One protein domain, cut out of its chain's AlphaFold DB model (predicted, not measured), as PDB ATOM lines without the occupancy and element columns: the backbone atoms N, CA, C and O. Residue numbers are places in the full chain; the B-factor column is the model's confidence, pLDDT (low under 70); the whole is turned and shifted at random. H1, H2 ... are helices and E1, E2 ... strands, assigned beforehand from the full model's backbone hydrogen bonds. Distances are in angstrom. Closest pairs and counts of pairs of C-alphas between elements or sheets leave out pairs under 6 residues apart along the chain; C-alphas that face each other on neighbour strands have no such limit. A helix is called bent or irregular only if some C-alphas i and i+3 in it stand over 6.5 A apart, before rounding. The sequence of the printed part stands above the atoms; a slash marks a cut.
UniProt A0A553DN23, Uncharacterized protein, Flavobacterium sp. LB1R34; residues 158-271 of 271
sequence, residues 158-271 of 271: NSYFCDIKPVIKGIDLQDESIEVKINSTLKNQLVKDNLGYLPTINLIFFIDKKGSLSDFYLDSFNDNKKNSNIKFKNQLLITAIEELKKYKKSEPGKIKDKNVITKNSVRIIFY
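Overview. This is residues 158 to 271 of the 271 residues of an uncharacterized protein of Flavobacterium sp. LB1R34 (UniProt A0A553DN23). One strongly twisted sheet, E1 E4 E2 E3, mixed, has H2 packed on one face: two layers in a rod, with H1 at one end and the loop at residue 256 at the other. The printed part has 114 residues, in order E1 H1 E2 E3 H2 E4, under half of them in these two named helices and four named strands; the class is mixed. It is compact, radius of gyration of the C-alphas 15.2 A, spanning 47 by 22 by 20 A.

Along the chain. Find E1, residues 177 to 180, at C-alpha 177 (303.448, -85.870, 33.311). E4, 261 to 270, runs 28.0 A to C-alpha 270 (311.976, -79.708, 34.332). E2 is 200 to 207, E3 213 to 222, H2 230 to 244 and H1 184 to 187.

Arrangement. Within hydrogen-bond range, find N 178 and O 267, 2.8 A, in parallel E1 and E4; N 268 and O 201, 2.7 A, in antiparallel E4 and E2; N 202 and O 220, 2.9 A, in the hairpin E2 and E3. H2, irregular with C-alphas 231 and 234 7.5 A apart, has 9 of 11 O i to N i+4 pairs within range; H1 is too short for one. H2 is on the sheet; its closest C-alphas to E3 are Ile 241 and Phe 216, 6.7 A. E3, H2, E4 form a split strand-helix-strand unit, E2 between its parallel strands, with a left-handed crossover. H1 is not on the sheet.

Size, cuts and confidence. The farthest C-alphas, Asn 188 and Lys 256, are 48.7 A apart. The printed part has no cut; H1 to E2 and H2 to E4 are long links. Residues 172 to 175 have pLDDT under 70.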
ATOM      1  N   ASN A 158     287.406 -83.925  25.513       93.06
ATOM      2  CA  ASN A 158     288.405 -84.177  26.552       93.06
ATOM      3  C   ASN A 158     288.821 -85.660  26.499       93.06
ATOM      4  O   ASN A 158     287.960 -86.543  26.458       93.06
ATOM      5  N   SER A 159     290.126 -85.937  26.485       92.19
ATOM      6  CA  SER A 159     290.662 -87.301  26.433       92.19
ATOM      7  C   SER A 159     290.134 -88.202  27.556       92.19
ATOM      8  O   SER A 159     289.979 -89.403  27.337       92.19
ATOM      9  N   TYR A 160     289.774 -87.626  28.710       89.62
ATOM     10  CA  TYR A 160     289.152 -88.333  29.832       89.62
ATOM     11  C   TYR A 160     287.813 -89.000  29.469       89.62
ATOM     12  O   TYR A 160     287.468 -90.027  30.041       89.62
ATOM     13  N   PHE A 161     287.077 -88.464  28.489       91.56
ATOM     14  CA  PHE A 161     285.771 -88.993  28.079       91.56
ATOM     15  C   PHE A 161     285.819 -90.019  26.939       91.56
ATOM     16  O   PHE A 161     284.772 -90.424  26.419       91.56
ATOM     17  N   CYS A 162     287.010 -90.426  26.506       93.31
ATOM     18  CA  CYS A 162     287.155 -91.478  25.505       93.31
ATOM     19  C   CYS A 162     286.971 -92.865  26.139       93.31
ATOM     20  O   CYS A 162     287.398 -93.089  27.267       93.31
ATOM     21  N   ASP A 163     286.396 -93.811  25.388       94.94
ATOM     22  CA  ASP A 163     286.336 -95.223  25.804       94.94
ATOM     23  C   ASP A 163     287.754 -95.823  25.845       94.94
ATOM     24  O   ASP A 163     288.084 -96.628  26.712       94.94
ATOM     25  N   ILE A 164     288.611 -95.390  24.911       94.19
ATOM     26  CA  ILE A 164     290.049 -95.676  24.893       94.19
ATOM     27  C   ILE A 164     290.781 -94.340  24.835       94.19
ATOM     28  O   ILE A 164     290.620 -93.583  23.871       94.19
ATOM     29  N   LYS A 165     291.575 -94.041  25.868       92.31
ATOM     30  CA  LYS A 165     292.384 -92.818  25.937       92.31
ATOM     31  C   LYS A 165     293.441 -92.798  24.819       92.31
ATOM     32  O   LYS A 165     293.938 -93.857  24.434       92.31
ATOM     33  N   PRO A 166     293.801 -91.614  24.298       92.00
ATOM     34  CA  PRO A 166     294.922 -91.492  23.379       92.00
ATOM     35  C   PRO A 166     296.230 -91.901  24.062       92.00
ATOM     36  O   PRO A 166     296.401 -91.701  25.265       92.00
ATOM     37  N   VAL A 167     297.168 -92.428  23.279       90.00
ATOM     38  CA  VAL A 167     298.487 -92.858  23.760       90.00
ATOM     39  C   VAL A 167     299.559 -92.134  22.968       90.00
ATOM     40  O   VAL A 167     299.578 -92.205  21.743       90.00
ATOM     41  N   ILE A 168     300.493 -91.476  23.647       86.19
ATOM     42  CA  ILE A 168     301.692 -90.934  23.003       86.19
ATOM     43  C   ILE A 168     302.836 -91.892  23.308       86.19
ATOM     44  O   ILE A 168     303.180 -92.110  24.464       86.19
ATOM     45  N   LYS A 169     303.425 -92.510  22.282       78.44
ATOM     46  CA  LYS A 169     304.465 -93.526  22.507       78.44
ATOM     47  C   LYS A 169     305.679 -92.904  23.190       78.44
ATOM     48  O   LYS A 169     306.286 -92.002  22.630       78.44
ATOM     49  N   GLY A 170     306.056 -93.428  24.356       71.38
ATOM     50  CA  GLY A 170     307.163 -92.895  25.160       71.38
ATOM     51  C   GLY A 170     306.752 -91.815  26.164       71.38
ATOM     52  O   GLY A 170     307.629 -91.236  26.796       71.38
ATOM     53  N   ILE A 171     305.450 -91.558  26.312       75.81
ATOM     54  CA  ILE A 171     304.873 -90.780  27.406       75.81
ATOM     55  C   ILE A 171     303.814 -91.652  28.065       75.81
ATOM     56  O   ILE A 171     302.868 -92.084  27.400       75.81
ATOM     57  N   ASP A 172     303.949 -91.888  29.365       67.19
ATOM     58  CA  ASP A 172     302.831 -92.427  30.120       67.19
ATOM     59  C   ASP A 172     301.872 -91.285  30.469       67.19
ATOM     60  O   ASP A 172     302.109 -90.485  31.372       67.19
ATOM     61  N   LEU A 173     300.786 -91.173  29.705       64.19
ATOM     62  CA  LEU A 173     299.737 -90.199  29.995       64.19
ATOM     63  C   LEU A 173     298.875 -90.604  31.203       64.19
ATOM     64  O   LEU A 173     298.015 -89.814  31.585       64.19
ATOM     65  N   GLN A 174     299.066 -91.786  31.809       59.22
ATOM     66  CA  GLN A 174     298.406 -92.126  33.078       59.22
ATOM     67  C   GLN A 174     298.959 -91.302  34.241       59.22
ATOM     68  O   GLN A 174     298.182 -90.867  35.086       59.22
ATOM     69  N   ASP A 175     300.263 -91.018  34.227       62.91
ATOM     70  CA  ASP A 175     300.921 -90.161  35.221       62.91
ATOM     71  C   ASP A 175     300.740 -88.664  34.916       62.91
ATOM     72  O   ASP A 175     301.237 -87.806  35.651       62.91
ATOM     73  N   GLU A 176     300.060 -88.348  33.803       76.81
ATOM     74  CA  GLU A 176     299.772 -87.002  33.296       76.81
ATOM     75  C   GLU A 176     301.002 -86.082  33.288       76.81
ATOM     76  O   GLU A 176     300.866 -84.860  33.372       76.81
ATOM     77  N   SER A 177     302.216 -86.638  33.194       88.00
ATOM     78  CA  SER A 177     303.448 -85.870  33.311       88.00
ATOM     79  C   SER A 177     304.597 -86.394  32.453       88.00
ATOM     80  O   SER A 177     304.675 -87.574  32.129       88.00
ATOM     81  N   ILE A 178     305.492 -85.484  32.060       89.00
ATOM     82  CA  ILE A 178     306.759 -85.799  31.399       89.00
ATOM     83  C   ILE A 178     307.907 -85.010  32.003       89.00
ATOM     84  O   ILE A 178     307.769 -83.835  32.356       89.00
ATOM     85  N   GLU A 179     309.065 -85.653  32.062       91.00
ATOM     86  CA  GLU A 179     310.309 -85.018  32.464       91.00
ATOM     87  C   GLU A 179     311.019 -84.417  31.250       91.00
ATOM     88  O   GLU A 179     311.217 -85.077  30.230       91.00
ATOM     89  N   VAL A 180     311.430 -83.154  31.360       93.25
ATOM     90  CA  VAL A 180     312.088 -82.418  30.278       93.25
ATOM     91  C   VAL A 180     313.408 -81.851  30.764       93.25
ATOM     92  O   VAL A 180     313.462 -80.988  31.643       93.25
ATOM     93  N   LYS A 181     314.494 -82.320  30.148       94.25
ATOM     94  CA  LYS A 181     315.838 -81.843  30.454       94.25
ATOM     95  C   LYS A 181     316.027 -80.425  29.928       94.25
ATOM     96  O   LYS A 181     315.881 -80.182  28.729       94.25
ATOM     97  N   ILE A 182     316.445 -79.512  30.798       95.38
ATOM     98  CA  ILE A 182     316.825 -78.149  30.408       95.38
ATOM     99  C   ILE A 182     318.346 -77.978  30.405       95.38
ATOM    100  O   ILE A 182     319.091 -78.708  31.064       95.38
ATOM    101  N   ASN A 183     318.844 -77.011  29.633       93.50
ATOM    102  CA  ASN A 183     320.277 -76.718  29.624       93.50
ATOM    103  C   ASN A 183     320.741 -76.158  30.986       93.50
ATOM    104  O   ASN A 183     319.972 -75.532  31.719       93.50
ATOM    105  N   SER A 184     322.018 -76.372  31.316       93.06
ATOM    106  CA  SER A 184     322.597 -75.982  32.610       93.06
ATOM    107  C   SER A 184     322.534 -74.474  32.864       93.06
ATOM    108  O   SER A 184     322.301 -74.056  33.995       93.06
ATOM    109  N   THR A 185     322.681 -73.654  31.822       94.12
ATOM    110  CA  THR A 185     322.601 -72.191  31.920       94.12
ATOM    111  C   THR A 185     321.229 -71.726  32.401       94.12
ATOM    112  O   THR A 185     321.162 -70.910  33.317       94.12
ATOM    113  N   LEU A 186     320.144 -72.258  31.829       93.75
ATOM    114  CA  LEU A 186     318.775 -71.968  32.257       93.75
ATOM    115  C   LEU A 186     318.507 -72.558  33.643       93.75
ATOM    116  O   LEU A 186     318.000 -71.861  34.519       93.75
ATOM    117  N   LYS A 187     318.919 -73.810  33.873       94.00
ATOM    118  CA  LYS A 187     318.751 -74.498  35.159       94.00
ATOM    119  C   LYS A 187     319.344 -73.714  36.331       94.00
ATOM    120  O   LYS A 187     318.711 -73.627  37.377       94.00
ATOM    121  N   ASN A 188     320.521 -73.115  36.147       93.56
ATOM    122  CA  ASN A 188     321.205 -72.338  37.184       93.56
ATOM    123  C   ASN A 188     320.557 -70.972  37.462       93.56
ATOM    124  O   ASN A 188     320.838 -70.367  38.493       93.56
ATOM    125  N   GLN A 189     319.715 -70.471  36.553       94.50
ATOM    126  CA  GLN A 189     318.995 -69.208  36.730       94.50
ATOM    127  C   GLN A 189     317.611 -69.388  37.361       94.50
ATOM    128  O   GLN A 189     317.037 -68.414  37.855       94.50
ATOM    129  N   LEU A 190     317.070 -70.609  37.331       94.62
ATOM    130  CA  LEU A 190     315.785 -70.934  37.933       94.62
ATOM    131  C   LEU A 190     315.914 -71.065  39.448       94.62
ATOM    132  O   LEU A 190     316.809 -71.725  39.977       94.62
ATOM    133  N   VAL A 191     314.966 -70.465  40.155       94.12
ATOM    134  CA  VAL A 191     314.877 -70.541  41.607       94.12
ATOM    135  C   VAL A 191     314.027 -71.747  41.987       94.12
ATOM    136  O   VAL A 191     312.870 -71.850  41.587       94.12
ATOM    137  N   LYS A 192     314.598 -72.644  42.790       93.31
ATOM    138  CA  LYS A 192     313.882 -73.784  43.367       93.31
ATOM    139  C   LYS A 192     313.008 -73.366  44.550       93.31
ATOM    140  O   LYS A 192     313.325 -72.399  45.262       93.31
ATOM    141  N   ASP A 193     311.933 -74.113  44.773       90.25
ATOM    142  CA  ASP A 193     311.151 -74.014  46.005       90.25
ATOM    143  C   ASP A 193     311.884 -74.619  47.215       90.25
ATOM    144  O   ASP A 193     313.043 -75.034  47.141       90.25
ATOM    145  N   ASN A 194     311.197 -74.647  48.356       89.56
ATOM    146  CA  ASN A 194     311.741 -75.164  49.611       89.56
ATOM    147  C   ASN A 194     311.935 -76.691  49.605       89.56
ATOM    148  O   ASN A 194     312.629 -77.209  50.475       89.56
ATOM    149  N   LEU A 195     311.332 -77.397  48.648       89.75
ATOM    150  CA  LEU A 195     311.464 -78.842  48.457       89.75
ATOM    151  C   LEU A 195     312.485 -79.181  47.355       89.75
ATOM    152  O   LEU A 195     312.770 -80.350  47.115       89.75
ATOM    153  N   GLY A 196     313.076 -78.168  46.714       90.62
ATOM    154  CA  GLY A 196     314.083 -78.329  45.671       90.62
ATOM    155  C   GLY A 196     313.517 -78.483  44.256       90.62
ATOM    156  O   GLY A 196     314.304 -78.732  43.334       90.62
ATOM    157  N   TYR A 197     312.208 -78.305  44.062       91.00
ATOM    158  CA  TYR A 197     311.562 -78.424  42.759       91.00
ATOM    159  C   TYR A 197     311.748 -77.164  41.915       91.00
ATOM    160  O   TYR A 197     311.659 -76.031  42.395       91.00
ATOM    161  N   LEU A 198     312.011 -77.381  40.625       94.69
ATOM    162  CA  LEU A 198     311.943 -76.347  39.594       94.69
ATOM    163  C   LEU A 198     310.479 -76.054  39.240       94.69
ATOM    164  O   LEU A 198     309.620 -76.873  39.562       94.69
ATOM    165  N   PRO A 199     310.172 -74.917  38.590       95.25
ATOM    166  CA  PRO A 199     308.828 -74.632  38.083       95.25
ATOM    167  C   PRO A 199     308.250 -75.783  37.260       95.25
ATOM    168  O   PRO A 199     309.001 -76.538  36.647       95.25
ATOM    169  N   THR A 200     306.927 -75.882  37.186       95.38
ATOM    170  CA  THR A 200     306.243 -76.829  36.294       95.38
ATOM    171  C   THR A 200     305.281 -76.100  35.365       95.38
ATOM    172  O   THR A 200     304.821 -74.987  35.638       95.38
ATOM    173  N   ILE A 201     304.993 -76.723  34.228       96.12
ATOM    174  CA  ILE A 201     304.037 -76.216  33.241       96.12
ATOM    175  C   ILE A 201     302.989 -77.290  32.997       96.12
ATOM    176  O   ILE A 201     303.359 -78.428  32.762       96.12
ATOM    177  N   ASN A 202     301.706 -76.942  32.969       94.56
ATOM    178  CA  ASN A 202     300.706 -77.783  32.317       94.56
ATOM    179  C   ASN A 202     300.508 -77.279  30.884       94.56
ATOM    180  O   ASN A 202     300.240 -76.094  30.657       94.56
ATOM    181  N   LEU A 203     300.651 -78.181  29.921       94.81
ATOM    182  CA  LEU A 203     300.447 -77.927  28.503       94.81
ATOM    183  C   LEU A 203     299.168 -78.598  28.034       94.81
ATOM    184  O   LEU A 203     298.979 -79.788  28.276       94.81
ATOM    185  N   ILE A 204     298.354 -77.857  27.287       94.88
ATOM    186  CA  ILE A 204     297.283 -78.436  26.486       94.88
ATOM    187  C   ILE A 204     297.732 -78.543  25.033       94.88
ATOM    188  O   ILE A 204     298.436 -77.677  24.516       94.88
ATOM    189  N   PHE A 205     297.306 -79.618  24.382       94.69
ATOM    190  CA  PHE A 205     297.482 -79.857  22.956       94.69
ATOM    191  C   PHE A 205     296.378 -80.786  22.446       94.69
ATOM    192  O   PHE A 205     295.650 -81.417  23.226       94.69
ATOM    193  N   PHE A 206     296.269 -80.906  21.127       95.12
ATOM    194  CA  PHE A 206     295.274 -81.758  20.490       95.12
ATOM    195  C   PHE A 206     295.915 -82.943  19.788       95.12
ATOM    196  O   PHE A 206     296.996 -82.812  19.216       95.12
ATOM    197  N   ILE A 207     295.227 -84.083  19.812       94.62
ATOM    198  CA  ILE A 207     295.551 -85.247  18.984       94.62
ATOM    199  C   ILE A 207     294.401 -85.436  18.000       94.62
ATOM    200  O   ILE A 207     293.253 -85.620  18.407       94.62
ATOM    201  N   ASP A 208     294.701 -85.357  16.706       95.38
ATOM    202  CA  ASP A 208     293.701 -85.537  15.654       95.38
ATOM    203  C   ASP A 208     293.328 -87.019  15.444       95.38
ATOM    204  O   ASP A 208     293.935 -87.934  16.002       95.38
ATOM    205  N   LYS A 209     292.357 -87.287  14.560       95.69
ATOM    206  CA  LYS A 209     291.900 -88.657  14.244       95.69
ATOM    207  C   LYS A 209     292.977 -89.557  13.611       95.69
ATOM    208  O   LYS A 209     292.758 -90.766  13.493       95.69
ATOM    209  N   LYS A 210     294.100 -88.984  13.164       94.38
ATOM    210  CA  LYS A 210     295.255 -89.676  12.572       94.38
ATOM    211  C   LYS A 210     296.406 -89.845  13.573       94.38
ATOM    212  O   LYS A 210     297.394 -90.484  13.222       94.38
ATOM    213  N   GLY A 211     296.278 -89.315  14.791       92.31
ATOM    214  CA  GLY A 211     297.323 -89.368  15.810       92.31
ATOM    215  C   GLY A 211     298.341 -88.224  15.738       92.31
ATOM    216  O   GLY A 211     299.406 -88.326  16.347       92.31
ATOM    217  N   SER A 212     298.052 -87.152  14.999       92.38
ATOM    218  CA  SER A 212     298.939 -85.990  14.863       92.38
ATOM    219  C   SER A 212     298.722 -85.004  16.006       92.38
ATOM    220  O   SER A 212     297.580 -84.672  16.329       92.38
ATOM    221  N   LEU A 213     299.816 -84.506  16.584       92.62
ATOM    222  CA  LEU A 213     299.785 -83.488  17.633       92.62
ATOM    223  C   LEU A 213     299.715 -82.080  17.030       92.62
ATOM    224  O   LEU A 213     300.429 -81.782  16.070       92.62
ATOM    225  N   SER A 214     298.897 -81.203  17.612       93.44
ATOM    226  CA  SER A 214     298.711 -79.819  17.145       93.44
ATOM    227  C   SER A 214     298.303 -78.858  18.269       93.44
ATOM    228  O   SER A 214     297.994 -79.290  19.379       93.44
ATOM    229  N   ASP A 215     298.364 -77.558  17.956       94.81
ATOM    230  CA  ASP A 215     297.934 -76.408  18.765       94.81
ATOM    231  C   ASP A 215     298.274 -76.517  20.254       94.81
ATOM    232  O   ASP A 215     297.415 -76.665  21.121       94.81
ATOM    233  N   PHE A 216     299.572 -76.438  20.540       95.12
ATOM    234  CA  PHE A 216     300.099 -76.432  21.898       95.12
ATOM    235  C   PHE A 216     299.901 -75.066  22.548       95.12
ATOM    236  O   PHE A 216     300.325 -74.047  21.996       95.12
ATOM    237  N   TYR A 217     299.340 -75.039  23.752       95.06
ATOM    238  CA  TYR A 217     299.217 -73.816  24.532       95.06
ATOM    239  C   TYR A 217     299.333 -74.077  26.027       95.06
ATOM    240  O   TYR A 217     299.134 -75.182  26.531       95.06
ATOM    241  N   LEU A 218     299.694 -73.020  26.741       96.50
ATOM    242  CA  LEU A 218     299.848 -73.057  28.180       96.50
ATOM    243  C   LEU A 218     298.481 -73.116  28.867       96.50
ATOM    244  O   LEU A 218     297.671 -72.211  28.682       96.50
ATOM    245  N   ASP A 219     298.283 -74.124  29.709       95.88
ATOM    246  CA  ASP A 219     297.154 -74.194  30.639       95.88
ATOM    247  C   ASP A 219     297.494 -73.469  31.941       95.88
ATOM    248  O   ASP A 219     296.855 -72.491  32.328       95.88
ATOM    249  N   SER A 220     298.586 -73.890  32.583       95.31
ATOM    250  CA  SER A 220     299.045 -73.294  33.830       95.31
ATOM    251  C   SER A 220     300.566 -73.289  33.933       95.31
ATOM    252  O   SER A 220     301.264 -74.139  33.379       95.31
ATOM    253  N   PHE A 221     301.087 -72.292  34.641       95.75
ATOM    254  CA  PHE A 221     302.494 -72.199  35.002       95.75
ATOM    255  C   PHE A 221     302.583 -72.145  36.518       95.75
ATOM    256  O   PHE A 221     302.128 -71.175  37.129       95.75
ATOM    257  N   ASN A 222     303.170 -73.177  37.111       93.56
ATOM    258  CA  ASN A 222     303.475 -73.177  38.523       93.56
ATOM    259  C   ASN A 222     304.913 -72.698  38.716       93.56
ATOM    260  O   ASN A 222     305.879 -73.428  38.509       93.56
ATOM    261  N   ASP A 223     305.028 -71.441  39.122       90.19
ATOM    262  CA  ASP A 223     306.293 -70.768  39.388       90.19
ATOM    263  C   ASP A 223     307.067 -71.367  40.577       90.19
ATOM    264  O   ASP A 223     308.265 -71.112  40.719       90.19
ATOM    265  N   ASN A 224     306.384 -72.137  41.436       82.88
ATOM    266  CA  ASN A 224     306.881 -72.766  42.662       82.88
ATOM    267  C   ASN A 224     307.467 -71.799  43.719       82.88
ATOM    268  O   ASN A 224     307.616 -72.175  44.882       82.88
ATOM    269  N   LYS A 225     307.727 -70.521  43.387       81.50
ATOM    270  CA  LYS A 225     308.254 -69.526  44.329       81.50
ATOM    271  C   LYS A 225     307.916 -68.076  43.967       81.50
ATOM    272  O   LYS A 225     308.752 -67.353  43.428       81.50
ATOM    273  N   LYS A 226     306.721 -67.636  44.388       80.50
ATOM    274  CA  LYS A 226     306.246 -66.230  44.442       80.50
ATOM    275  C   LYS A 226     306.819 -65.313  43.342       80.50
ATOM    276  O   LYS A 226     307.421 -64.284  43.638       80.50
ATOM    277  N   ASN A 227     306.579 -65.667  42.088       86.25
ATOM    278  CA  ASN A 227     306.893 -64.908  40.874       86.25
ATOM    279  C   ASN A 227     308.380 -64.839  40.475       86.25
ATOM    280  O   ASN A 227     308.734 -64.068  39.580       86.25
ATOM    281  N   SER A 228     309.259 -65.631  41.092       90.50
ATOM    282  CA  SER A 228     310.709 -65.566  40.842       90.50
ATOM    283  C   SER A 228     311.133 -66.099  39.468       90.50
ATOM    284  O   SER A 228     312.129 -65.629  38.908       90.50
ATOM    285  N   ASN A 229     310.358 -67.018  38.886       94.44
ATOM    286  CA  ASN A 229     310.637 -67.654  37.601       94.44
ATOM    287  C   ASN A 229     309.692 -67.214  36.472       94.44
ATOM    288  O   ASN A 229     309.862 -67.668  35.340       94.44
ATOM    289  N   ILE A 230     308.756 -66.283  36.711       94.69
ATOM    290  CA  ILE A 230     307.808 -65.796  35.687       94.69
ATOM    291  C   ILE A 230     308.522 -65.297  34.427       94.69
ATOM    292  O   ILE A 230     308.054 -65.545  33.316       94.69
ATOM    293  N   LYS A 231     309.686 -64.655  34.574       95.31
ATOM    294  CA  LYS A 231     310.497 -64.188  33.437       95.31
ATOM    295  C   LYS A 231     310.958 -65.315  32.498       95.31
ATOM    296  O   LYS A 231     311.210 -65.052  31.329       95.31
ATOM    297  N   PHE A 232     311.026 -66.559  32.978       95.81
ATOM    298  CA  PHE A 232     311.415 -67.736  32.191       95.81
ATOM    299  C   PHE A 232     310.225 -68.502  31.606       95.81
ATOM    300  O   PHE A 232     310.431 -69.433  30.829       95.81
ATOM    301  N   LYS A 233     308.987 -68.111  31.932       95.88
ATOM    302  CA  LYS A 233     307.751 -68.795  31.521       95.88
ATOM    303  C   LYS A 233     307.712 -69.110  30.023       95.88
ATOM    304  O   LYS A 233     307.461 -70.248  29.647       95.88
ATOM    305  N   ASN A 234     308.003 -68.125  29.171       96.44
ATOM    306  CA  ASN A 234     307.974 -68.311  27.717       96.44
ATOM    307  C   ASN A 234     309.091 -69.241  27.226       96.44
ATOM    308  O   ASN A 234     308.861 -70.058  26.341       96.44
ATOM    309  N   GLN A 235     310.286 -69.156  27.814       96.25
ATOM    310  CA  GLN A 235     311.411 -70.017  27.447       96.25
ATOM    311  C   GLN A 235     311.149 -71.480  27.825       96.25
ATOM    312  O   GLN A 235     311.396 -72.381  27.023       96.25
ATOM    313  N   LEU A 236     310.603 -71.714  29.022       96.56
ATOM    314  CA  LEU A 236     310.189 -73.039  29.485       96.56
ATOM    315  C   LEU A 236     309.042 -73.600  28.635       96.56
ATOM    316  O   LEU A 236     309.073 -74.772  28.273       96.56
ATOM    317  N   LEU A 237     308.074 -72.756  28.259       96.44
ATOM    318  CA  LEU A 237     306.982 -73.135  27.364       96.44
ATOM    319  C   LEU A 237     307.501 -73.595  25.996       96.44
ATOM    320  O   LEU A 237     307.125 -74.667  25.533       96.44
ATOM    321  N   ILE A 238     308.391 -72.816  25.369       96.19
ATOM    322  CA  ILE A 238     309.011 -73.181  24.085       96.19
ATOM    323  C   ILE A 238     309.752 -74.515  24.214       96.19
ATOM    324  O   ILE A 238     309.532 -75.409  23.402       96.19
ATOM    325  N   THR A 239     310.548 -74.678  25.275       95.81
ATOM    326  CA  THR A 239     311.323 -75.907  25.521       95.81
ATOM    327  C   THR A 239     310.407 -77.127  25.662       95.81
ATOM    328  O   THR A 239     310.657 -78.171  25.063       95.81
ATOM    329  N   ALA A 240     309.308 -76.994  26.405       95.19
ATOM    330  CA  ALA A 240     308.329 -78.060  26.573       95.19
ATOM    331  C   ALA A 240     307.616 -78.429  25.259       95.19
ATOM    332  O   ALA A 240     307.437 -79.608  24.957       95.19
ATOM    333  N   ILE A 241     307.237 -77.430  24.453       95.06
ATOM    334  CA  ILE A 241     306.613 -77.652  23.140       95.06
ATOM    335  C   ILE A 241     307.587 -78.358  22.188       95.06
ATOM    336  O   ILE A 241     307.187 -79.267  21.462       95.06
ATOM    337  N   GLU A 242     308.855 -77.947  22.171       94.06
ATOM    338  CA  GLU A 242     309.892 -78.585  21.355       94.06
ATOM    339  C   GLU A 242     310.119 -80.045  21.750       94.06
ATOM    340  O   GLU A 242     310.265 -80.888  20.864       94.06
ATOM    341  N   GLU A 243     310.084 -80.363  23.049       91.62
ATOM    342  CA  GLU A 243     310.159 -81.746  23.520       91.62
ATOM    343  C   GLU A 243     308.955 -82.565  23.041       91.62
ATOM    344  O   GLU A 243     309.131 -83.601  22.400       91.62
ATOM    345  N   LEU A 244     307.729 -82.070  23.249       89.62
ATOM    346  CA  LEU A 244     306.511 -82.769  22.823       89.62
ATOM    347  C   LEU A 244     306.452 -82.997  21.304       89.62
ATOM    348  O   LEU A 244     305.965 -84.030  20.846       89.62
ATOM    349  N   LYS A 245     306.997 -82.080  20.499       89.94
ATOM    350  CA  LYS A 245     307.058 -82.230  19.034       89.94
ATOM    351  C   LYS A 245     307.963 -83.374  18.564       89.94
ATOM    352  O   LYS A 245     307.846 -83.798  17.410       89.94
ATOM    353  N   LYS A 246     308.851 -83.902  19.415       88.62
ATOM    354  CA  LYS A 246     309.665 -85.087  19.083       88.62
ATOM    355  C   LYS A 246     308.814 -86.356  18.998       88.62
ATOM    356  O   LYS A 246     309.172 -87.287  18.271       88.62
ATOM    357  N   TYR A 247     307.661 -86.376  19.663       82.75
ATOM    358  CA  TYR A 247     306.734 -87.500  19.672       82.75
ATOM    359  C   TYR A 247     305.837 -87.469  18.427       82.75
ATOM    360  O   TYR A 247     304.748 -86.904  18.407       82.75
ATOM    361  N   LYS A 248     306.323 -88.084  17.343       71.69
ATOM    362  CA  LYS A 248     305.661 -88.070  16.023       71.69
ATOM    363  C   LYS A 248     304.541 -89.099  15.845       71.69
ATOM    364  O   LYS A 248     303.885 -89.093  14.807       71.69
ATOM    365  N   LYS A 249     304.379 -90.042  16.779       74.12
ATOM    366  CA  LYS A 249     303.421 -91.150  16.657       74.12
ATOM    367  C   LYS A 249     302.594 -91.270  17.925       74.12
ATOM    368  O   LYS A 249     303.106 -91.717  18.952       74.12
ATOM    369  N   SER A 250     301.317 -90.956  17.786       87.25
ATOM    370  CA  SER A 250     300.333 -91.110  18.844       87.25
ATOM    371  C   SER A 250     299.176 -91.942  18.334       87.25
ATOM    372  O   SER A 250     298.839 -91.916  17.151       87.25
ATOM    373  N   GLU A 251     298.582 -92.712  19.224       92.56
ATOM    374  CA  GLU A 251     297.338 -93.405  18.966       92.56
ATOM    375  C   GLU A 251     296.205 -92.466  19.389       92.56
ATOM    376  O   GLU A 251     296.222 -91.959  20.515       92.56
ATOM    377  N   PRO A 252     295.257 -92.156  18.492       94.75
ATOM    378  CA  PRO A 252     294.153 -91.266  18.813       94.75
ATOM    379  C   PRO A 252     293.216 -91.898  19.841       94.75
ATOM    380  O   PRO A 252     293.088 -93.122  19.920       94.75
ATOM    381  N   GLY A 253     292.511 -91.047  20.586       95.12
ATOM    382  CA  GLY A 253     291.433 -91.498  21.459       95.12
ATOM    383  C   GLY A 253     290.284 -92.089  20.644       95.12
ATOM    384  O   GLY A 253     290.073 -91.711  19.483       95.12
ATOM    385  N   LYS A 254     289.537 -93.019  21.246       97.00
ATOM    386  CA  LYS A 254     288.411 -93.686  20.585       97.00
ATOM    387  C   LYS A 254     287.127 -93.616  21.393       97.00
ATOM    388  O   LYS A 254     287.136 -93.732  22.617       97.00
ATOM    389  N   ILE A 255     286.022 -93.502  20.664       96.25
ATOM    390  CA  ILE A 255     284.662 -93.727  21.155       96.25
ATOM    391  C   ILE A 255     284.024 -94.755  20.226       96.25
ATOM    392  O   ILE A 255     284.027 -94.557  19.008       96.25
ATOM    393  N   LYS A 256     283.500 -95.855  20.778       95.25
ATOM    394  CA  LYS A 256     282.915 -96.970  20.010       95.25
ATOM    395  C   LYS A 256     283.829 -97.423  18.861       95.25
ATOM    396  O   LYS A 256     283.409 -97.499  17.706       95.25
ATOM    397  N   ASP A 257     285.111 -97.620  19.177       96.12
ATOM    398  CA  ASP A 257     286.186 -98.008  18.248       96.12
ATOM    399  C   ASP A 257     286.463 -97.040  17.084       96.12
ATOM    400  O   ASP A 257     287.188 -97.373  16.142       96.12
ATOM    401  N   LYS A 258     285.921 -95.818  17.128       97.62
ATOM    402  CA  LYS A 258     286.175 -94.778  16.127       97.62
ATOM    403  C   LYS A 258     287.081 -93.693  16.689       97.62
ATOM    404  O   LYS A 258     286.845 -93.190  17.784       97.62
ATOM    405  N   ASN A 259     288.087 -93.315  15.904       97.38
ATOM    406  CA  ASN A 259     289.027 -92.259  16.266       97.38
ATOM    407  C   ASN A 259     288.319 -90.901  16.340       97.38
ATOM    408  O   ASN A 259     287.560 -90.533  15.435       97.38
ATOM    409  N   VAL A 260     288.629 -90.135  17.381       97.19
ATOM    410  CA  VAL A 260     288.107 -88.783  17.622       97.19
ATOM    411  C   VAL A 260     289.245 -87.796  17.864       97.19
ATOM    412  O   VAL A 260     290.384 -88.200  18.093       97.19
ATOM    413  N   ILE A 261     288.944 -86.501  17.767       97.25
ATOM    414  CA  ILE A 261     289.902 -85.441  18.089       97.25
ATOM    415  C   ILE A 261     289.863 -85.229  19.599       97.25
ATOM    416  O   ILE A 261     288.790 -84.988  20.157       97.25
ATOM    417  N   THR A 262     291.013 -85.315  20.265       95.75
ATOM    418  CA  THR A 262     291.087 -85.155  21.720       95.75
ATOM    419  C   THR A 262     291.829 -83.893  22.128       95.75
ATOM    420  O   THR A 262     292.844 -83.543  21.533       95.75
ATOM    421  N   LYS A 263     291.333 -83.230  23.176       95.25
ATOM    422  CA  LYS A 263     292.064 -82.247  23.980       95.25
ATOM    423  C   LYS A 263     292.775 -83.007  25.091       95.25
ATOM    424  O   LYS A 263     292.134 -83.768  25.815       95.25
ATOM    425  N   ASN A 264     294.074 -82.787  25.222       93.12
ATOM    426  CA  ASN A 264     294.937 -83.491  26.163       93.12
ATOM    427  C   ASN A 264     295.641 -82.476  27.053       93.12
ATOM    428  O   ASN A 264     295.882 -81.354  26.617       93.12
ATOM    429  N   SER A 265     295.975 -82.879  28.275       91.75
ATOM    430  CA  SER A 265     296.801 -82.098  29.190       91.75
ATOM    431  C   SER A 265     297.988 -82.944  29.627       91.75
ATOM    432  O   SER A 265     297.844 -84.150  29.816       91.75
ATOM    433  N   VAL A 266     299.154 -82.321  29.761       91.94
ATOM    434  CA  VAL A 266     300.347 -82.956  30.325       91.94
ATOM    435  C   VAL A 266     301.107 -81.957  31.185       91.94
ATOM    436  O   VAL A 266     301.302 -80.801  30.803       91.94
ATOM    437  N   ARG A 267     301.552 -82.404  32.355       93.44
ATOM    438  CA  ARG A 267     302.442 -81.663  33.237       93.44
ATOM    439  C   ARG A 267     303.891 -81.881  32.829       93.44
ATOM    440  O   ARG A 267     304.360 -82.992  32.652       93.44
ATOM    441  N   ILE A 268     304.636 -80.802  32.746       94.12
ATOM    442  CA  ILE A 268     306.044 -80.783  32.402       94.12
ATOM    443  C   ILE A 268     306.842 -80.562  33.678       94.12
ATOM    444  O   ILE A 268     306.649 -79.555  34.368       94.12
ATOM    445  N   ILE A 269     307.738 -81.498  33.972       93.38
ATOM    446  CA  ILE A 269     308.663 -81.453  35.100       93.38
ATOM    447  C   ILE A 269     310.061 -81.203  34.539       93.38
ATOM    448  O   ILE A 269     310.611 -82.035  33.823       93.38
ATOM    449  N   PHE A 270     310.640 -80.040  34.828       94.88
ATOM    450  CA  PHE A 270     311.976 -79.708  34.332       94.88
ATOM    451  C   PHE A 270     313.070 -80.246  35.256       94.88
ATOM    452  O   PHE A 270     312.934 -80.169  36.482       94.88
ATOM    453  N   TYR A 271     314.176 -80.725  34.674       91.94
ATOM    454  CA  TYR A 271     315.347 -81.213  35.414       91.94
ATOM    455  C   TYR A 271     316.685 -80.882  34.752       91.94
ATOM    456  O   TYR A 271     316.746 -80.561  33.543       91.94
TER     457      TYR A 271